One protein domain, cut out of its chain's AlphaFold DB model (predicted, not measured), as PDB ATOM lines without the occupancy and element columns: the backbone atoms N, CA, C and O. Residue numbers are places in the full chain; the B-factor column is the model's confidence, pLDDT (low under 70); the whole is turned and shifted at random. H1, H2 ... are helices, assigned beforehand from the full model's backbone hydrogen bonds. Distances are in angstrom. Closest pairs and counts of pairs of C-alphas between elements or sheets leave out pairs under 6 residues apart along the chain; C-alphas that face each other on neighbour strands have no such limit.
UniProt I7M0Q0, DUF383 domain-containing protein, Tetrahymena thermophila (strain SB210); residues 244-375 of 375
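This is residues 244 to 375 of the 375 residues of the protein "DUF383 domain-containing protein" of Tetrahymena thermophila (strain SB210) (UniProt I7M0Q0). The longest helix, H5, belongs to a bundle of five helices in which H2 is the middle one, with H3, H5 and H7 packed around it and H8 covering H5 and H7. Two short helices, H1 and H6, sit at one end of this bundle, beyond the start of H2, and the tiny H4 sits beside H2 and H3 in a stretch of low confidence. The printed part has 132 residues with eight named helices, in order H1 to H8, and no named strand; the class is all helix, with 86 residues in helices. The whole is compact, with a radius of gyration of the C-alphas of 14.8 A and spans of 40 by 34 by 25 A.

H5, residues 314 to 331, is 25.9 A long and begins with C-alpha 314 at (-56.594, -14.249, -10.022). H2, residues 261 to 275, is 21.0 A long. H8, residues 361 to 374, is 20.9 A long and ends with C-alpha 374 at (-53.545, -40.249, 1.367). H3, residues 283 to 295, is 19.2 A long, and H7, residues 345 to 355, is 15.4 A long. H1, residues 248 to 254, spans 10.0 A and begins with C-alpha 248 at (-41.135, -48.707, -12.303). H4, residues 300 to 303, spans 5.4 A, and H6, residues 336 to 339, spans 5.0 A.

H5 touches H2 with residues 321 to 324 alone, at a shallow tilt of 19 degrees, opposite ways; the closest C-alphas, of Leu 269 and Ala 324, are 7.2 A apart. H5 touches H8, the same way at 25 degrees, with C-alphas 322 and 364 closest at 6.2 A. H2 and H3 form a helical hairpin, its closest C-alphas, of Tyr 274 and Lys 286, 5.7 A apart. H2 also touches H7, at a tilt of 35.5 degrees that is only just steep; C-alphas 266 and 348 are closest, at 6.4 A. H7 touches H3, opposite ways, with C-alphas 292 and 347 closest at 5.7 A. H7 and H8 form a second helical hairpin, with C-alphas 352 and 368 closest at 6.5 A. H2 and H8 are apart. H1 and H6 are close but not clearly touching, C-alphas 252 and 339 being closest at 7.2 A. H4 is near H3, and close to but not clearly touching H2. Each O i to N i+4 pair is within hydrogen-bond range in H1, H2, H3, H5, H7 and H8; H4 and H6 are too short for such a pair.

The C-alphas farthest apart, of Lys 311 and Glu 338, are 43.3 A apart. The printed part has no cut, and no link is long. Mean pLDDT of the printed part is 86.0; residue 280 and residues 298 to 310 are under 70.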
ATOM      1  N   GLU A 244     -48.329 -42.871 -16.360       96.44
ATOM      2  CA  GLU A 244     -47.480 -44.040 -16.597       96.44
ATOM      3  C   GLU A 244     -46.802 -44.528 -15.297       96.44
ATOM      4  O   GLU A 244     -45.663 -44.990 -15.315       96.44
ATOM      5  N   TYR A 245     -47.480 -44.404 -14.149       93.12
ATOM      6  CA  TYR A 245     -46.955 -44.784 -12.827       93.12
ATOM      7  C   TYR A 245     -46.628 -46.282 -12.699       93.12
ATOM      8  O   TYR A 245     -45.849 -46.673 -11.834       93.12
ATOM      9  N   GLU A 246     -47.170 -47.134 -13.572       93.56
ATOM     10  CA  GLU A 246     -46.802 -48.553 -13.647       93.56
ATOM     11  C   GLU A 246     -45.370 -48.761 -14.182       93.56
ATOM     12  O   GLU A 246     -44.761 -49.817 -13.978       93.56
ATOM     13  N   ASN A 247     -44.787 -47.752 -14.841       95.75
ATOM     14  CA  ASN A 247     -43.396 -47.782 -15.271       95.75
ATOM     15  C   ASN A 247     -42.458 -47.571 -14.069       95.75
ATOM     16  O   ASN A 247     -42.110 -46.447 -13.698       95.75
ATOM     17  N   LYS A 248     -42.005 -48.686 -13.489       93.38
ATOM     18  CA  LYS A 248     -41.135 -48.707 -12.303       93.38
ATOM     19  C   LYS A 248     -39.828 -47.932 -12.479       93.38
ATOM     20  O   LYS A 248     -39.358 -47.329 -11.520       93.38
ATOM     21  N   GLU A 249     -39.243 -47.923 -13.678       94.81
ATOM     22  CA  GLU A 249     -38.007 -47.177 -13.947       94.81
ATOM     23  C   GLU A 249     -38.249 -45.663 -13.910       94.81
ATOM     24  O   GLU A 249     -37.486 -44.922 -13.285       94.81
ATOM     25  N   TYR A 250     -39.335 -45.200 -14.531       95.62
ATOM     26  CA  TYR A 250     -39.725 -43.792 -14.496       95.62
ATOM     27  C   TYR A 250     -40.017 -43.325 -13.064       95.62
ATOM     28  O   TYR A 250     -39.475 -42.310 -12.622       95.62
ATOM     29  N   VAL A 251     -40.802 -44.101 -12.313       94.75
ATOM     30  CA  VAL A 251     -41.127 -43.800 -10.912       94.75
ATOM     31  C   VAL A 251     -39.874 -43.786 -10.029       94.75
ATOM     32  O   VAL A 251     -39.671 -42.842  -9.265       94.75
ATOM     33  N   ALA A 252     -38.976 -44.765 -10.183       92.94
ATOM     34  CA  ALA A 252     -37.715 -44.801  -9.442       92.94
ATOM     35  C   ALA A 252     -36.837 -43.569  -9.722       92.94
ATOM     36  O   ALA A 252     -36.227 -43.020  -8.803       92.94
ATOM     37  N   ARG A 253     -36.795 -43.086 -10.973       94.38
ATOM     38  CA  ARG A 253     -36.060 -41.860 -11.329       94.38
ATOM     39  C   ARG A 253     -36.640 -40.625 -10.652       94.38
ATOM     40  O   ARG A 253     -35.873 -39.844 -10.087       94.38
ATOM     41  N   LEU A 254     -37.965 -40.461 -10.661       94.38
ATOM     42  CA  LEU A 254     -38.643 -39.329 -10.014       94.38
ATOM     43  C   LEU A 254     -38.321 -39.232  -8.516       94.38
ATOM     44  O   LEU A 254     -38.117 -38.135  -7.991       94.38
ATOM     45  N   PHE A 255     -38.231 -40.372  -7.833       92.25
ATOM     46  CA  PHE A 255     -37.966 -40.424  -6.392       92.25
ATOM     47  C   PHE A 255     -36.500 -40.639  -6.024       92.25
ATOM     48  O   PHE A 255     -36.174 -40.796  -4.848       92.25
ATOM     49  N   SER A 256     -35.604 -40.611  -7.008       91.38
ATOM     50  CA  SER A 256     -34.170 -40.655  -6.751       91.38
ATOM     51  C   SER A 256     -33.707 -39.432  -5.954       91.38
ATOM     52  O   SER A 256     -34.281 -38.342  -6.050       91.38
ATOM     53  N   GLU A 257     -32.599 -39.580  -5.223       86.94
ATOM     54  CA  GLU A 257     -31.989 -38.485  -4.453       86.94
ATOM     55  C   GLU A 257     -31.572 -37.285  -5.316       86.94
ATOM     56  O   GLU A 257     -31.433 -36.175  -4.800       86.94
ATOM     57  N   ASN A 258     -31.386 -37.500  -6.622       87.31
ATOM     58  CA  ASN A 258     -31.013 -36.456  -7.571       87.31
ATOM     59  C   ASN A 258     -32.216 -35.615  -8.018       87.31
ATOM     60  O   ASN A 258     -32.064 -34.415  -8.238       87.31
ATOM     61  N   ILE A 259     -33.395 -36.230  -8.167       90.69
ATOM     62  CA  ILE A 259     -34.596 -35.548  -8.668       90.69
ATOM     63  C   ILE A 259     -35.452 -35.000  -7.527       90.69
ATOM     64  O   ILE A 259     -35.927 -33.869  -7.631       90.69
ATOM     65  N   LYS A 260     -35.654 -35.780  -6.454       90.50
ATOM     66  CA  LYS A 260     -36.517 -35.426  -5.308       90.50
ATOM     67  C   LYS A 260     -37.838 -34.794  -5.759       90.50
ATOM     68  O   LYS A 260     -38.167 -33.665  -5.384       90.50
ATOM     69  N   PHE A 261     -38.567 -35.489  -6.635       93.12
ATOM     70  CA  PHE A 261     -39.712 -34.915  -7.344       93.12
ATOM     71  C   PHE A 261     -40.780 -34.358  -6.394       93.12
ATOM     72  O   PHE A 261     -41.165 -33.200  -6.533       93.12
ATOM     73  N   VAL A 262     -41.197 -35.143  -5.393       92.94
ATOM     74  CA  VAL A 262     -42.235 -34.753  -4.417       92.94
ATOM     75  C   VAL A 262     -41.845 -33.473  -3.678       92.94
ATOM     76  O   VAL A 262     -42.598 -32.500  -3.703       92.94
ATOM     77  N   ASP A 263     -40.639 -33.434  -3.105       91.62
ATOM     78  CA  ASP A 263     -40.115 -32.253  -2.410       91.62
ATOM     79  C   ASP A 263     -40.051 -31.037  -3.337       91.62
ATOM     80  O   ASP A 263     -40.389 -29.923  -2.944       91.62
ATOM     81  N   THR A 264     -39.650 -31.240  -4.593       91.69
ATOM     82  CA  THR A 264     -39.502 -30.154  -5.563       91.69
ATOM     83  C   THR A 264     -40.849 -29.550  -5.964       91.69
ATOM     84  O   THR A 264     -40.972 -28.325  -6.028       91.69
ATOM     85  N   VAL A 265     -41.878 -30.372  -6.190       93.25
ATOM     86  CA  VAL A 265     -43.231 -29.882  -6.501       93.25
ATOM     87  C   VAL A 265     -43.880 -29.256  -5.256       93.25
ATOM     88  O   VAL A 265     -44.522 -28.211  -5.368       93.25
ATOM     89  N   ALA A 266     -43.659 -29.814  -4.061       92.62
ATOM     90  CA  ALA A 266     -44.179 -29.256  -2.806       92.62
ATOM     91  C   ALA A 266     -43.569 -27.881  -2.520       92.62
ATOM     92  O   ALA A 266     -44.268 -26.911  -2.223       92.62
ATOM     93  N   LYS A 267     -42.254 -27.777  -2.715       89.94
ATOM     94  CA  LYS A 267     -41.503 -26.527  -2.667       89.94
ATOM     95  C   LYS A 267     -42.034 -25.498  -3.662       89.94
ATOM     96  O   LYS A 267     -42.167 -24.328  -3.313       89.94
ATOM     97  N   TYR A 268     -42.343 -25.916  -4.889       91.94
ATOM     98  CA  TYR A 268     -42.964 -25.038  -5.877       91.94
ATOM     99  C   TYR A 268     -44.325 -24.515  -5.406       91.94
ATOM    100  O   TYR A 268     -44.534 -23.306  -5.449       91.94
ATOM    101  N   LEU A 269     -45.210 -25.378  -4.900       92.12
ATOM    102  CA  LEU A 269     -46.519 -24.966  -4.385       92.12
ATOM    103  C   LEU A 269     -46.408 -23.963  -3.233       92.12
ATOM    104  O   LEU A 269     -47.076 -22.933  -3.259       92.12
ATOM    105  N   ALA A 270     -45.552 -24.237  -2.244       90.69
ATOM    106  CA  ALA A 270     -45.355 -23.338  -1.109       90.69
ATOM    107  C   ALA A 270     -44.865 -21.952  -1.566       90.69
ATOM    108  O   ALA A 270     -45.398 -20.927  -1.139       90.69
ATOM    109  N   ASN A 271     -43.905 -21.922  -2.494       87.75
ATOM    110  CA  ASN A 271     -43.357 -20.686  -3.054       87.75
ATOM    111  C   ASN A 271     -44.381 -19.935  -3.926       87.75
ATOM    112  O   ASN A 271     -44.506 -18.715  -3.838       87.75
ATOM    113  N   PHE A 272     -45.164 -20.663  -4.728       90.31
ATOM    114  CA  PHE A 272     -46.243 -20.096  -5.532       90.31
ATOM    115  C   PHE A 272     -47.306 -19.429  -4.650       90.31
ATOM    116  O   PHE A 272     -47.661 -18.280  -4.893       90.31
ATOM    117  N   LEU A 273     -47.765 -20.114  -3.598       90.00
ATOM    118  CA  LEU A 273     -48.753 -19.586  -2.653       90.00
ATOM    119  C   LEU A 273     -48.222 -18.380  -1.871       90.00
ATOM    120  O   LEU A 273     -48.968 -17.433  -1.637       90.00
ATOM    121  N   TYR A 274     -46.933 -18.381  -1.518       87.81
ATOM    122  CA  TYR A 274     -46.279 -17.256  -0.845       87.81
ATOM    123  C   TYR A 274     -46.247 -15.995  -1.721       87.81
ATOM    124  O   TYR A 274     -46.466 -14.882  -1.235       87.81
ATOM    125  N   ALA A 275     -45.969 -16.170  -3.014       85.06
ATOM    126  CA  ALA A 275     -45.813 -15.077  -3.966       85.06
ATOM    127  C   ALA A 275     -47.122 -14.638  -4.644       85.06
ATOM    128  O   ALA A 275     -47.142 -13.585  -5.283       85.06
ATOM    129  N   ALA A 276     -48.188 -15.442  -4.580       85.62
ATOM    130  CA  ALA A 276     -49.439 -15.175  -5.284       85.62
ATOM    131  C   ALA A 276     -50.083 -13.862  -4.817       85.62
ATOM    132  O   ALA A 276     -50.261 -13.612  -3.625       85.62
ATOM    133  N   ASN A 277     -50.481 -13.019  -5.765       81.19
ATOM    134  CA  ASN A 277     -51.017 -11.691  -5.487       81.19
ATOM    135  C   ASN A 277     -52.491 -11.727  -5.084       81.19
ATOM    136  O   ASN A 277     -52.932 -10.893  -4.292       81.19
ATOM    137  N   HIS A 278     -53.262 -12.671  -5.627       81.94
ATOM    138  CA  HIS A 278     -54.715 -12.735  -5.457       81.94
ATOM    139  C   HIS A 278     -55.188 -13.934  -4.646       81.94
ATOM    140  O   HIS A 278     -56.271 -13.886  -4.063       81.94
ATOM    141  N   LEU A 279     -54.383 -14.993  -4.606       79.31
ATOM    142  CA  LEU A 279     -54.528 -16.076  -3.633       79.31
ATOM    143  C   LEU A 279     -53.895 -15.714  -2.280       79.31
ATOM    144  O   LEU A 279     -53.909 -16.533  -1.366       79.31
ATOM    145  N   ASN A 280     -53.356 -14.490  -2.187       66.44
ATOM    146  CA  ASN A 280     -52.545 -14.007  -1.088       66.44
ATOM    147  C   ASN A 280     -53.213 -14.242   0.256       66.44
ATOM    148  O   ASN A 280     -54.380 -13.917   0.502       66.44
ATOM    149  N   ALA A 281     -52.374 -14.766   1.119       70.25
ATOM    150  CA  ALA A 281     -52.669 -15.140   2.463       70.25
ATOM    151  C   ALA A 281     -52.037 -14.072   3.367       70.25
ATOM    152  O   ALA A 281     -51.089 -13.378   2.983       70.25
ATOM    153  N   ASN A 282     -52.638 -13.825   4.523       82.38
ATOM    154  CA  ASN A 282     -52.225 -12.716   5.381       82.38
ATOM    155  C   ASN A 282     -50.760 -12.896   5.858       82.38
ATOM    156  O   ASN A 282     -50.140 -13.932   5.647       82.38
ATOM    157  N   GLU A 283     -50.187 -11.901   6.540       85.94
ATOM    158  CA  GLU A 283     -48.784 -11.964   6.990       85.94
ATOM    159  C   GLU A 283     -48.449 -13.225   7.817       85.94
ATOM    160  O   GLU A 283     -47.337 -13.743   7.737       85.94
ATOM    161  N   LYS A 284     -49.412 -13.773   8.574       86.62
ATOM    162  CA  LYS A 284     -49.206 -15.020   9.331       86.62
ATOM    163  C   LYS A 284     -49.081 -16.226   8.408       86.62
ATOM    164  O   LYS A 284     -48.262 -17.103   8.657       86.62
ATOM    165  N   ASP A 285     -49.878 -16.262   7.350       87.19
ATOM    166  CA  ASP A 285     -49.832 -17.328   6.358       87.19
ATOM    167  C   ASP A 285     -48.500 -17.311   5.598       87.19
ATOM    168  O   ASP A 285     -47.909 -18.361   5.362       87.19
ATOM    169  N   LYS A 286     -47.971 -16.118   5.295       85.94
ATOM    170  CA  LYS A 286     -46.630 -15.965   4.714       85.94
ATOM    171  C   LYS A 286     -45.538 -16.507   5.631       85.94
ATOM    172  O   LYS A 286     -44.702 -17.279   5.174       85.94
ATOM    173  N   GLN A 287     -45.579 -16.173   6.922       87.31
ATOM    174  CA  GLN A 287     -44.643 -16.717   7.917       87.31
ATOM    175  C   GLN A 287     -44.743 -18.245   8.033       87.31
ATOM    176  O   GLN A 287     -43.731 -18.931   8.171       87.31
ATOM    177  N   PHE A 288     -45.959 -18.791   7.955       88.62
ATOM    178  CA  PHE A 288     -46.176 -20.235   7.970       88.62
ATOM    179  C   PHE A 288     -45.603 -20.922   6.721       88.62
ATOM    180  O   PHE A 288     -44.918 -21.939   6.831       88.62
ATOM    181  N   LEU A 289     -45.820 -20.346   5.537       87.56
ATOM    182  CA  LEU A 289     -45.241 -20.844   4.288       87.56
ATOM    183  C   LEU A 289     -43.709 -20.746   4.283       87.56
ATOM    184  O   LEU A 289     -43.051 -21.663   3.801       87.56
ATOM    185  N   GLU A 290     -43.124 -19.691   4.858       87.06
ATOM    186  CA  GLU A 290     -41.669 -19.582   5.047       87.06
ATOM    187  C   GLU A 290     -41.112 -20.710   5.920       87.06
ATOM    188  O   GLU A 290     -40.055 -21.261   5.603       87.06
ATOM    189  N   LEU A 291     -41.833 -21.091   6.980       87.25
ATOM    190  CA  LEU A 291     -41.459 -22.222   7.824       87.25
ATOM    191  C   LEU A 291     -41.479 -23.536   7.029       87.25
ATOM    192  O   LEU A 291     -40.485 -24.255   7.037       87.25
ATOM    193  N   ILE A 292     -42.553 -23.811   6.278       86.31
ATOM    194  CA  ILE A 292     -42.637 -24.998   5.407       86.31
ATOM    195  C   ILE A 292     -41.495 -25.009   4.386       86.31
ATOM    196  O   ILE A 292     -40.847 -26.030   4.184       86.31
ATOM    197  N   MET A 293     -41.223 -23.876   3.735       85.81
ATOM    198  CA  MET A 293     -40.146 -23.766   2.747       85.81
ATOM    199  C   MET A 293     -38.762 -24.030   3.354       85.81
ATOM    200  O   MET A 293     -37.888 -24.559   2.662       85.81
ATOM    201  N   SER A 294     -38.553 -23.691   4.630       85.00
ATOM    202  CA  SER A 294     -37.288 -23.954   5.324       85.00
ATOM    203  C   SER A 294     -37.001 -25.449   5.504       85.00
ATOM    204  O   SER A 294     -35.838 -25.846   5.426       85.00
ATOM    205  N   ASP A 295     -38.043 -26.281   5.613       84.12
ATOM    206  CA  ASP A 295     -37.915 -27.742   5.695       84.12
ATOM    207  C   ASP A 295     -37.433 -28.368   4.364       84.12
ATOM    208  O   ASP A 295     -36.889 -29.471   4.356       84.12
ATOM    209  N   TYR A 296     -37.557 -27.651   3.237       81.25
ATOM    210  CA  TYR A 296     -37.104 -28.079   1.902       81.25
ATOM    211  C   TYR A 296     -35.727 -27.507   1.494       81.25
ATOM    212  O   TYR A 296     -35.424 -27.408   0.297       81.25
ATOM    213  N   ASP A 297     -34.907 -27.083   2.467       71.44
ATOM    214  CA  ASP A 297     -33.566 -26.495   2.277       71.44
ATOM    215  C   ASP A 297     -33.545 -25.347   1.241       71.44
ATOM    216  O   ASP A 297     -32.785 -25.308   0.265       71.44
ATOM    217  N   MET A 298     -34.464 -24.392   1.401       61.94
ATOM    218  CA  MET A 298     -34.507 -23.195   0.564       61.94
ATOM    219  C   MET A 298     -33.552 -22.113   1.070       61.94
ATOM    220  O   MET A 298     -33.777 -21.496   2.110       61.94
ATOM    221  N   LYS A 299     -32.535 -21.768   0.269       56.59
ATOM    222  CA  LYS A 299     -31.837 -20.484   0.438       56.59
ATOM    223  C   LYS A 299     -32.825 -19.337   0.200       56.59
ATOM    224  O   LYS A 299     -33.519 -19.341  -0.815       56.59
ATOM    225  N   LYS A 300     -32.820 -18.322   1.075       49.56
ATOM    226  CA  LYS A 300     -33.655 -17.109   0.941       49.56
ATOM    227  C   LYS A 300     -33.535 -16.429  -0.432       49.56
ATOM    228  O   LYS A 300     -34.511 -15.882  -0.924       49.56
ATOM    229  N   ASP A 301     -32.387 -16.532  -1.098       43.75
ATOM    230  CA  ASP A 301     -32.171 -15.928  -2.422       43.75
ATOM    231  C   ASP A 301     -32.861 -16.685  -3.576       43.75
ATOM    232  O   ASP A 301     -33.119 -16.103  -4.630       43.75
ATOM    233  N   ALA A 302     -33.225 -17.961  -3.379       48.09
ATOM    234  CA  ALA A 302     -34.025 -18.747  -4.326       48.09
ATOM    235  C   ALA A 302     -35.532 -18.415  -4.253       48.09
ATOM    236  O   ALA A 302     -36.303 -18.863  -5.100       48.09
ATOM    237  N   ILE A 303     -35.941 -17.598  -3.270       46.84
ATOM    238  CA  ILE A 303     -37.315 -17.101  -3.060       46.84
ATOM    239  C   ILE A 303     -37.654 -15.954  -4.033       46.84
ATOM    240  O   ILE A 303     -38.754 -15.417  -4.023       46.84
ATOM    241  N   LYS A 304     -36.775 -15.603  -4.983       51.88
ATOM    242  CA  LYS A 304     -37.131 -14.698  -6.094       51.88
ATOM    243  C   LYS A 304     -38.020 -15.372  -7.153       51.88
ATOM    244  O   LYS A 304     -37.848 -15.152  -8.351       51.88
ATOM    245  N   PHE A 305     -39.017 -16.141  -6.718       57.47
ATOM    246  CA  PHE A 305     -40.208 -16.453  -7.503       57.47
ATOM    247  C   PHE A 305     -40.988 -15.150  -7.679       57.47
ATOM    248  O   PHE A 305     -41.889 -14.807  -6.923       57.47
ATOM    249  N   THR A 306     -40.543 -14.335  -8.630       54.97
ATOM    250  CA  THR A 306     -41.134 -13.021  -8.862       54.97
ATOM    251  C   THR A 306     -42.314 -13.203  -9.802       54.97
ATOM    252  O   THR A 306     -42.191 -13.032 -11.014       54.97
ATOM    253  N   LEU A 307     -43.480 -13.525  -9.230       59.97
ATOM    254  CA  LEU A 307     -44.757 -13.256  -9.900       59.97
ATOM    255  C   LEU A 307     -44.915 -11.750 -10.200       59.97
ATOM    256  O   LEU A 307     -45.652 -11.393 -11.110       59.97
ATOM    257  N   ASP A 308     -44.143 -10.883  -9.525       49.78
ATOM    258  CA  ASP A 308     -44.128  -9.414  -9.655       49.78
ATOM    259  C   ASP A 308     -43.968  -8.853 -11.079       49.78
ATOM    260  O   ASP A 308     -44.273  -7.682 -11.307       49.78
ATOM    261  N   LYS A 309     -43.472  -9.631 -12.051       51.56
ATOM    262  CA  LYS A 309     -43.256  -9.130 -13.422       51.56
ATOM    263  C   LYS A 309     -44.406  -9.419 -14.383       51.56
ATOM    264  O   LYS A 309     -44.569  -8.687 -15.359       51.56
ATOM    265  N   GLU A 310     -45.205 -10.449 -14.129       60.16
ATOM    266  CA  GLU A 310     -46.365 -10.766 -14.957       60.16
ATOM    267  C   GLU A 310     -47.607 -10.209 -14.249       60.16
ATOM    268  O   GLU A 310     -47.864 -10.515 -13.091       60.16
ATOM    269  N   LYS A 311     -48.398  -9.362 -14.918       70.94
ATOM    270  CA  LYS A 311     -49.718  -8.940 -14.413       70.94
ATOM    271  C   LYS A 311     -50.688 -10.129 -14.490       70.94
ATOM    272  O   LYS A 311     -51.572 -10.146 -15.345       70.94
ATOM    273  N   VAL A 312     -50.460 -11.154 -13.671       81.81
ATOM    274  CA  VAL A 312     -51.238 -12.394 -13.646       81.81
ATOM    275  C   VAL A 312     -52.574 -12.118 -12.966       81.81
ATOM    276  O   VAL A 312     -52.617 -11.529 -11.892       81.81
ATOM    277  N   SER A 313     -53.679 -12.512 -13.596       90.06
ATOM    278  CA  SER A 313     -55.002 -12.381 -12.983       90.06
ATOM    279  C   SER A 313     -55.227 -13.455 -11.917       90.06
ATOM    280  O   SER A 313     -54.650 -14.539 -11.978       90.06
ATOM    281  N   ARG A 314     -56.159 -13.219 -10.985       89.94
ATOM    282  CA  ARG A 314     -56.594 -14.249 -10.022       89.94
ATOM    283  C   ARG A 314     -56.977 -15.568 -10.697       89.94
ATOM    284  O   ARG A 314     -56.671 -16.632 -10.174       89.94
ATOM    285  N   GLN A 315     -57.646 -15.496 -11.848       92.56
ATOM    286  CA  GLN A 315     -58.051 -16.676 -12.611       92.56
ATOM    287  C   GLN A 315     -56.831 -17.468 -13.098       92.56
ATOM    288  O   GLN A 315     -56.791 -18.686 -12.975       92.56
ATOM    289  N   GLN A 316     -55.809 -16.772 -13.593       92.38
ATOM    290  CA  GLN A 316     -54.570 -17.402 -14.033       92.38
ATOM    291  C   GLN A 316     -53.769 -17.995 -12.865       92.38
ATOM    292  O   GLN A 316     -53.185 -19.069 -13.025       92.38
ATOM    293  N   GLU A 317     -53.745 -17.341 -11.700       91.62
ATOM    294  CA  GLU A 317     -53.145 -17.922 -10.490       91.62
ATOM    295  C   GLU A 317     -53.885 -19.201 -10.072       91.62
ATOM    296  O   GLU A 317     -53.258 -20.229  -9.824       91.62
ATOM    297  N   LEU A 318     -55.221 -19.168 -10.060       93.44
ATOM    298  CA  LEU A 318     -56.037 -20.326  -9.706       93.44
ATOM    299  C   LEU A 318     -55.815 -21.500 -10.671       93.44
ATOM    300  O   LEU A 318     -55.636 -22.626 -10.228       93.44
ATOM    301  N   GLU A 319     -55.770 -21.253 -11.979       95.00
ATOM    302  CA  GLU A 319     -55.476 -22.287 -12.980       95.00
ATOM    303  C   GLU A 319     -54.098 -22.939 -12.792       95.00
ATOM    304  O   GLU A 319     -53.950 -24.146 -12.989       95.00
ATOM    305  N   GLU A 320     -53.079 -22.146 -12.447       94.88
ATOM    306  CA  GLU A 320     -51.726 -22.653 -12.205       94.88
ATOM    307  C   GLU A 320     -51.692 -23.504 -10.927       94.88
ATOM    308  O   GLU A 320     -51.177 -24.623 -10.961       94.88
ATOM    309  N   LEU A 321     -52.347 -23.041  -9.854       94.94
ATOM    310  CA  LEU A 321     -52.522 -23.818  -8.629       94.94
ATOM    311  C   LEU A 321     -53.249 -25.139  -8.898       94.94
ATOM    312  O   LEU A 321     -52.738 -26.192  -8.537       94.94
ATOM    313  N   LEU A 322     -54.405 -25.105  -9.567       96.19
ATOM    314  CA  LEU A 322     -55.183 -26.309  -9.878       96.19
ATOM    315  C   LEU A 322     -54.380 -27.300 -10.728       96.19
ATOM    316  O   LEU A 322     -54.451 -28.499 -10.487       96.19
ATOM    317  N   THR A 323     -53.553 -26.812 -11.660       96.75
ATOM    318  CA  THR A 323     -52.653 -27.669 -12.449       96.75
ATOM    319  C   THR A 323     -51.626 -28.382 -11.562       96.75
ATOM    320  O   THR A 323     -51.325 -29.556 -11.777       96.75
ATOM    321  N   ALA A 324     -51.072 -27.691 -10.566       95.88
ATOM    322  CA  ALA A 324     -50.124 -28.282  -9.628       95.88
ATOM    323  C   ALA A 324     -50.799 -29.244  -8.632       95.88
ATOM    324  O   ALA A 324     -50.225 -30.283  -8.309       95.88
ATOM    325  N   LEU A 325     -52.029 -28.949  -8.199       95.50
ATOM    326  CA  LEU A 325     -52.834 -29.869  -7.388       95.50
ATOM    327  C   LEU A 325     -53.194 -31.136  -8.171       95.50
ATOM    328  O   LEU A 325     -53.108 -32.222  -7.610       95.50
ATOM    329  N   ASP A 326     -53.520 -31.031  -9.465       96.25
ATOM    330  CA  ASP A 326     -53.759 -32.204 -10.317       96.25
ATOM    331  C   ASP A 326     -52.530 -33.122 -10.375       96.25
ATOM    332  O   ASP A 326     -52.662 -34.345 -10.360       96.25
ATOM    333  N   LEU A 327     -51.326 -32.547 -10.456       95.38
ATOM    334  CA  LEU A 327     -50.084 -33.318 -10.445       95.38
ATOM    335  C   LEU A 327     -49.925 -34.089  -9.125       95.38
ATOM    336  O   LEU A 327     -49.643 -35.285  -9.154       95.38
ATOM    337  N   PHE A 328     -50.161 -33.439  -7.983       92.06
ATOM    338  CA  PHE A 328     -50.119 -34.110  -6.681       92.06
ATOM    339  C   PHE A 328     -51.200 -35.165  -6.498       92.06
ATOM    340  O   PHE A 328     -50.926 -36.228  -5.946       92.06
ATOM    341  N   LEU A 329     -52.409 -34.892  -6.979       93.25
ATOM    342  CA  LEU A 329     -53.480 -35.872  -6.982       93.25
ATOM    343  C   LEU A 329     -53.101 -37.074  -7.850       93.25
ATOM    344  O   LEU A 329     -53.348 -38.205  -7.472       93.25
ATOM    345  N   THR A 330     -52.441 -36.864  -8.989       92.19
ATOM    346  CA  THR A 330     -52.000 -37.986  -9.832       92.19
ATOM    347  C   THR A 330     -50.923 -38.826  -9.131       92.19
ATOM    348  O   THR A 330     -50.913 -40.046  -9.292       92.19
ATOM    349  N   LEU A 331     -50.064 -38.203  -8.310       89.50
ATOM    350  CA  LEU A 331     -49.070 -38.907  -7.490       89.50
ATOM    351  C   LEU A 331     -49.694 -39.847  -6.449       89.50
ATOM    352  O   LEU A 331     -49.025 -40.797  -6.059       89.50
ATOM    353  N   THR A 332     -50.950 -39.647  -6.028       89.94
ATOM    354  CA  THR A 332     -51.592 -40.551  -5.052       89.94
ATOM    355  C   THR A 332     -51.859 -41.952  -5.609       89.94
ATOM    356  O   THR A 332     -52.126 -42.866  -4.836       89.94
ATOM    357  N   ASN A 333     -51.757 -42.141  -6.930       90.62
ATOM    358  CA  ASN A 333     -51.846 -43.461  -7.563       90.62
ATOM    359  C   ASN A 333     -50.561 -44.288  -7.416       90.62
ATOM    360  O   ASN A 333     -50.554 -45.479  -7.718       90.62
ATOM    361  N   VAL A 334     -49.462 -43.670  -6.986       89.81
ATOM    362  CA  VAL A 334     -48.207 -44.367  -6.724       89.81
ATOM    363  C   VAL A 334     -48.271 -44.984  -5.327       89.81
ATOM    364  O   VAL A 334     -48.508 -44.280  -4.347       89.81
ATOM    365  N   ASP A 335     -47.982 -46.282  -5.207       87.25
ATOM    366  CA  ASP A 335     -47.843 -46.916  -3.895       87.25
ATOM    367  C   ASP A 335     -46.524 -46.489  -3.230       87.25
ATOM    368  O   ASP A 335     -45.428 -46.954  -3.570       87.25
ATOM    369  N   PHE A 336     -46.630 -45.575  -2.268       86.38
ATOM    370  CA  PHE A 336     -45.490 -45.066  -1.511       86.38
ATOM    371  C   PHE A 336     -44.892 -46.118  -0.568       86.38
ATOM    372  O   PHE A 336     -43.721 -46.004  -0.212       86.38
ATOM    373  N   ASN A 337     -45.632 -47.175  -0.212       83.31
ATOM    374  CA  ASN A 337     -45.081 -48.279   0.575       83.31
ATOM    375  C   ASN A 337     -44.152 -49.155  -0.271       83.31
ATOM    376  O   ASN A 337     -43.117 -49.600   0.223       83.31
ATOM    377  N   GLU A 338     -44.499 -49.392  -1.542       84.69
ATOM    378  CA  GLU A 338     -43.647 -50.149  -2.473       84.69
ATOM    379  C   GLU A 338     -42.440 -49.318  -2.921       84.69
ATOM    380  O   GLU A 338     -41.315 -49.815  -2.966       84.69
ATOM    381  N   THR A 339     -42.663 -48.043  -3.247       82.38
ATOM    382  CA  THR A 339     -41.622 -47.172  -3.814       82.38
ATOM    383  C   THR A 339     -40.697 -46.563  -2.762       82.38
ATOM    384  O   THR A 339     -39.575 -46.189  -3.102       82.38
ATOM    385  N   ASN A 340     -41.148 -46.491  -1.503       79.81
ATOM    386  CA  ASN A 340     -40.451 -45.903  -0.357       79.81
ATOM    387  C   ASN A 340     -39.697 -44.602  -0.709       79.81
ATOM    388  O   ASN A 340     -38.475 -44.522  -0.527       79.81
ATOM    389  N   PRO A 341     -40.389 -43.598  -1.285       81.75
ATOM    390  CA  PRO A 341     -39.740 -42.376  -1.722       81.75
ATOM    391  C   PRO A 341     -39.208 -41.616  -0.506       81.75
ATOM    392  O   PRO A 341     -39.902 -41.446   0.493       81.75
ATOM    393  N   ASN A 342     -37.976 -41.118  -0.592       79.88
ATOM    394  CA  ASN A 342     -37.427 -40.242   0.438       79.88
ATOM    395  C   ASN A 342     -37.907 -38.803   0.183       79.88
ATOM    396  O   ASN A 342     -37.417 -38.147  -0.738       79.88
ATOM    397  N   TYR A 343     -38.878 -38.332   0.966       87.50
ATOM    398  CA  TYR A 343     -39.418 -36.970   0.892       87.50
ATOM    399  C   TYR A 343     -39.757 -36.429   2.287       87.50
ATOM    400  O   TYR A 343     -39.919 -37.180   3.253       87.50
ATOM    401  N   GLN A 344     -39.888 -35.109   2.405       87.75
ATOM    402  CA  GLN A 344     -40.215 -34.429   3.660       87.75
ATOM    403  C   GLN A 344     -41.709 -34.570   3.993       87.75
ATOM    404  O   GLN A 344     -42.483 -33.617   3.880       87.75
ATOM    405  N   GLN A 345     -42.133 -35.762   4.428       89.56
ATOM    406  CA  GLN A 345     -43.547 -36.094   4.654       89.56
ATOM    407  C   GLN A 345     -44.279 -35.077   5.537       89.56
ATOM    408  O   GLN A 345     -45.358 -34.609   5.182       89.56
ATOM    409  N   LYS A 346     -43.667 -34.673   6.655       89.69
ATOM    410  CA  LYS A 346     -44.261 -33.691   7.572       89.69
ATOM    411  C   LYS A 346     -44.459 -32.322   6.913       89.69
ATOM    412  O   LYS A 346     -45.483 -31.678   7.134       89.69
ATOM    413  N   ALA A 347     -43.499 -31.874   6.107       88.44
ATOM    414  CA  ALA A 347     -43.597 -30.599   5.404       88.44
ATOM    415  C   ALA A 347     -44.703 -30.642   4.336       88.44
ATOM    416  O   ALA A 347     -45.438 -29.666   4.172       88.44
ATOM    417  N   LEU A 348     -44.873 -31.781   3.655       90.88
ATOM    418  CA  LEU A 348     -45.964 -31.988   2.700       90.88
ATOM    419  C   LEU A 348     -47.330 -31.981   3.400       90.88
ATOM    420  O   LEU A 348     -48.226 -31.260   2.969       90.88
ATOM    421  N   GLN A 349     -47.474 -32.707   4.512       93.00
ATOM    422  CA  GLN A 349     -48.704 -32.723   5.315       93.00
ATOM    423  C   GLN A 349     -49.085 -31.318   5.802       93.00
ATOM    424  O   GLN A 349     -50.239 -30.907   5.680       93.00
ATOM    425  N   ASN A 350     -48.111 -30.543   6.291       92.44
ATOM    426  CA  ASN A 350     -48.325 -29.156   6.705       92.44
ATOM    427  C   ASN A 350     -48.806 -28.273   5.540       92.44
ATOM    428  O   ASN A 350     -49.702 -27.446   5.722       92.44
ATOM    429  N   LEU A 351     -48.236 -28.454   4.344       92.81
ATOM    430  CA  LEU A 351     -48.643 -27.723   3.144       92.81
ATOM    431  C   LEU A 351     -50.069 -28.089   2.710       92.81
ATOM    432  O   LEU A 351     -50.865 -27.198   2.421       92.81
ATOM    433  N   ILE A 352     -50.419 -29.376   2.708       94.12
ATOM    434  CA  ILE A 352     -51.774 -29.850   2.385       94.12
ATOM    435  C   ILE A 352     -52.793 -29.299   3.393       94.12
ATOM    436  O   ILE A 352     -53.836 -28.773   2.998       94.12
ATOM    437  N   ALA A 353     -52.479 -29.353   4.691       93.31
ATOM    438  CA  ALA A 353     -53.322 -28.790   5.743       93.31
ATOM    439  C   ALA A 353     -53.565 -27.289   5.529       93.31
ATOM    440  O   ALA A 353     -54.700 -26.827   5.627       93.31
ATOM    441  N   TYR A 354     -52.529 -26.539   5.160       92.00
ATOM    442  CA  TYR A 354     -52.665 -25.128   4.820       92.00
ATOM    443  C   TYR A 354     -53.568 -24.889   3.608       92.00
ATOM    444  O   TYR A 354     -54.467 -24.047   3.668       92.00
ATOM    445  N   MET A 355     -53.393 -25.662   2.532       93.00
ATOM    446  CA  MET A 355     -54.204 -25.522   1.319       93.00
ATOM    447  C   MET A 355     -55.699 -25.765   1.562       93.00
ATOM    448  O   MET A 355     -56.525 -25.175   0.867       93.00
ATOM    449  N   SER A 356     -56.063 -26.555   2.578       91.81
ATOM    450  CA  SER A 356     -57.469 -26.796   2.947       91.81
ATOM    451  C   SER A 356     -58.197 -25.545   3.454       91.81
ATOM    452  O   SER A 356     -59.419 -25.451   3.358       91.81
ATOM    453  N   GLY A 357     -57.447 -24.548   3.939       89.25
ATOM    454  CA  GLY A 357     -57.979 -23.253   4.358       89.25
ATOM    455  C   GLY A 357     -58.160 -22.248   3.217       89.25
ATOM    456  O   GLY A 357     -58.715 -21.170   3.440       89.25
ATOM    457  N   LEU A 358     -57.696 -22.557   2.000       88.56
ATOM    458  CA  LEU A 358     -57.712 -21.616   0.882       88.56
ATOM    459  C   LEU A 358     -59.077 -21.562   0.181       88.56
ATOM    460  O   LEU A 358     -59.761 -22.564  -0.030       88.56
ATOM    461  N   ASN A 359     -59.455 -20.369  -0.285       89.06
ATOM    462  CA  ASN A 359     -60.639 -20.191  -1.125       89.06
ATOM    463  C   ASN A 359     -60.310 -20.422  -2.613       89.06
ATOM    464  O   ASN A 359     -60.160 -19.468  -3.384       89.06
ATOM    465  N   ILE A 360     -60.204 -21.696  -2.995       91.19
ATOM    466  CA  ILE A 360     -59.791 -22.165  -4.334       91.19
ATOM    467  C   ILE A 360     -60.933 -22.812  -5.137       91.19
ATOM    468  O   ILE A 360     -60.704 -23.560  -6.083       91.19
ATOM    469  N   GLY A 361     -62.183 -22.511  -4.772       92.25
ATOM    470  CA  GLY A 361     -63.368 -23.118  -5.388       92.25
ATOM    471  C   GLY A 361     -63.615 -24.561  -4.935       92.25
ATOM    472  O   GLY A 361     -62.899 -25.094  -4.094       92.25
ATOM    473  N   GLN A 362     -64.683 -25.175  -5.451       94.88
ATOM    474  CA  GLN A 362     -65.070 -26.543  -5.083       94.88
ATOM    475  C   GLN A 362     -64.070 -27.583  -5.607       94.88
ATOM    476  O   GLN A 362     -63.578 -28.377  -4.817       94.88
ATOM    477  N   ASP A 363     -63.703 -27.499  -6.889       94.12
ATOM    478  CA  ASP A 363     -62.741 -28.409  -7.534       94.12
ATOM    479  C   ASP A 363     -61.394 -28.462  -6.790       94.12
ATOM    480  O   ASP A 363     -60.876 -29.533  -6.486       94.12
ATOM    481  N   GLY A 364     -60.848 -27.303  -6.409       93.81
ATOM    482  CA  GLY A 364     -59.611 -27.250  -5.632       93.81
ATOM    483  C   GLY A 364     -59.740 -27.874  -4.239       93.81
ATOM    484  O   GLY A 364     -58.824 -28.566  -3.801       93.81
ATOM    485  N   ARG A 365     -60.870 -27.664  -3.548       94.81
ATOM    486  CA  ARG A 365     -61.112 -28.249  -2.217       94.81
ATOM    487  C   ARG A 365     -61.208 -29.769  -2.271       94.81
ATOM    488  O   ARG A 365     -60.534 -30.423  -1.486       94.81
ATOM    489  N   GLU A 366     -61.962 -30.314  -3.223       95.94
ATOM    490  CA  GLU A 366     -62.107 -31.766  -3.401       95.94
ATOM    491  C   GLU A 366     -60.741 -32.434  -3.637       95.94
ATOM    492  O   GLU A 366     -60.432 -33.459  -3.031       95.94
ATOM    493  N   LYS A 367     -59.862 -31.808  -4.435       95.94
ATOM    494  CA  LYS A 367     -58.487 -32.293  -4.650       95.94
ATOM    495  C   LYS A 367     -57.675 -32.323  -3.355       95.94
ATOM    496  O   LYS A 367     -56.988 -33.306  -3.085       95.94
ATOM    497  N   VAL A 368     -57.741 -31.255  -2.555       95.38
ATOM    498  CA  VAL A 368     -57.024 -31.169  -1.271       95.38
ATOM    499  C   VAL A 368     -57.546 -32.196  -0.268       95.38
ATOM    500  O   VAL A 368     -56.737 -32.834   0.399       95.38
ATOM    501  N   GLU A 369     -58.859 -32.408  -0.196       95.56
ATOM    502  CA  GLU A 369     -59.468 -33.420   0.676       95.56
ATOM    503  C   GLU A 369     -58.974 -34.832   0.339       95.56
ATOM    504  O   GLU A 369     -58.591 -35.577   1.240       95.56
ATOM    505  N   VAL A 370     -58.893 -35.191  -0.949       95.00
ATOM    506  CA  VAL A 370     -58.330 -36.490  -1.358       95.00
ATOM    507  C   VAL A 370     -56.863 -36.607  -0.942       95.00
ATOM    508  O   VAL A 370     -56.456 -37.638  -0.410       95.00
ATOM    509  N   MET A 371     -56.065 -35.548  -1.120       93.88
ATOM    510  CA  MET A 371     -54.666 -35.546  -0.679       93.88
ATOM    511  C   MET A 371     -54.524 -35.728   0.839       93.88
ATOM    512  O   MET A 371     -53.635 -36.457   1.263       93.88
ATOM    513  N   GLN A 372     -55.404 -35.130   1.650       94.00
ATOM    514  CA  GLN A 372     -55.414 -35.297   3.114       94.00
ATOM    515  C   GLN A 372     -55.720 -36.727   3.567       94.00
ATOM    516  O   GLN A 372     -55.344 -37.111   4.671       94.00
ATOM    517  N   MET A 373     -56.442 -37.507   2.758       91.69
ATOM    518  CA  MET A 373     -56.732 -38.908   3.076       91.69
ATOM    519  C   MET A 373     -55.554 -39.837   2.766       91.69
ATOM    520  O   MET A 373     -55.492 -40.932   3.323       91.69
ATOM    521  N   VAL A 374     -54.655 -39.423   1.867       87.75
ATOM    522  CA  VAL A 374     -53.545 -40.249   1.367       87.75
ATOM    523  C   VAL A 374     -52.228 -39.943   2.082       87.75
ATOM    524  O   VAL A 374     -51.508 -40.877   2.435       87.75
ATOM    525  N   TYR A 375     -51.904 -38.661   2.266       85.31
ATOM    526  CA  TYR A 375     -50.641 -38.193   2.853       85.31
ATOM    527  C   TYR A 375     -50.789 -37.860   4.331       85.31
ATOM    528  O   TYR A 375     -49.847 -38.205   5.087       85.31
TER     529      TYR A 375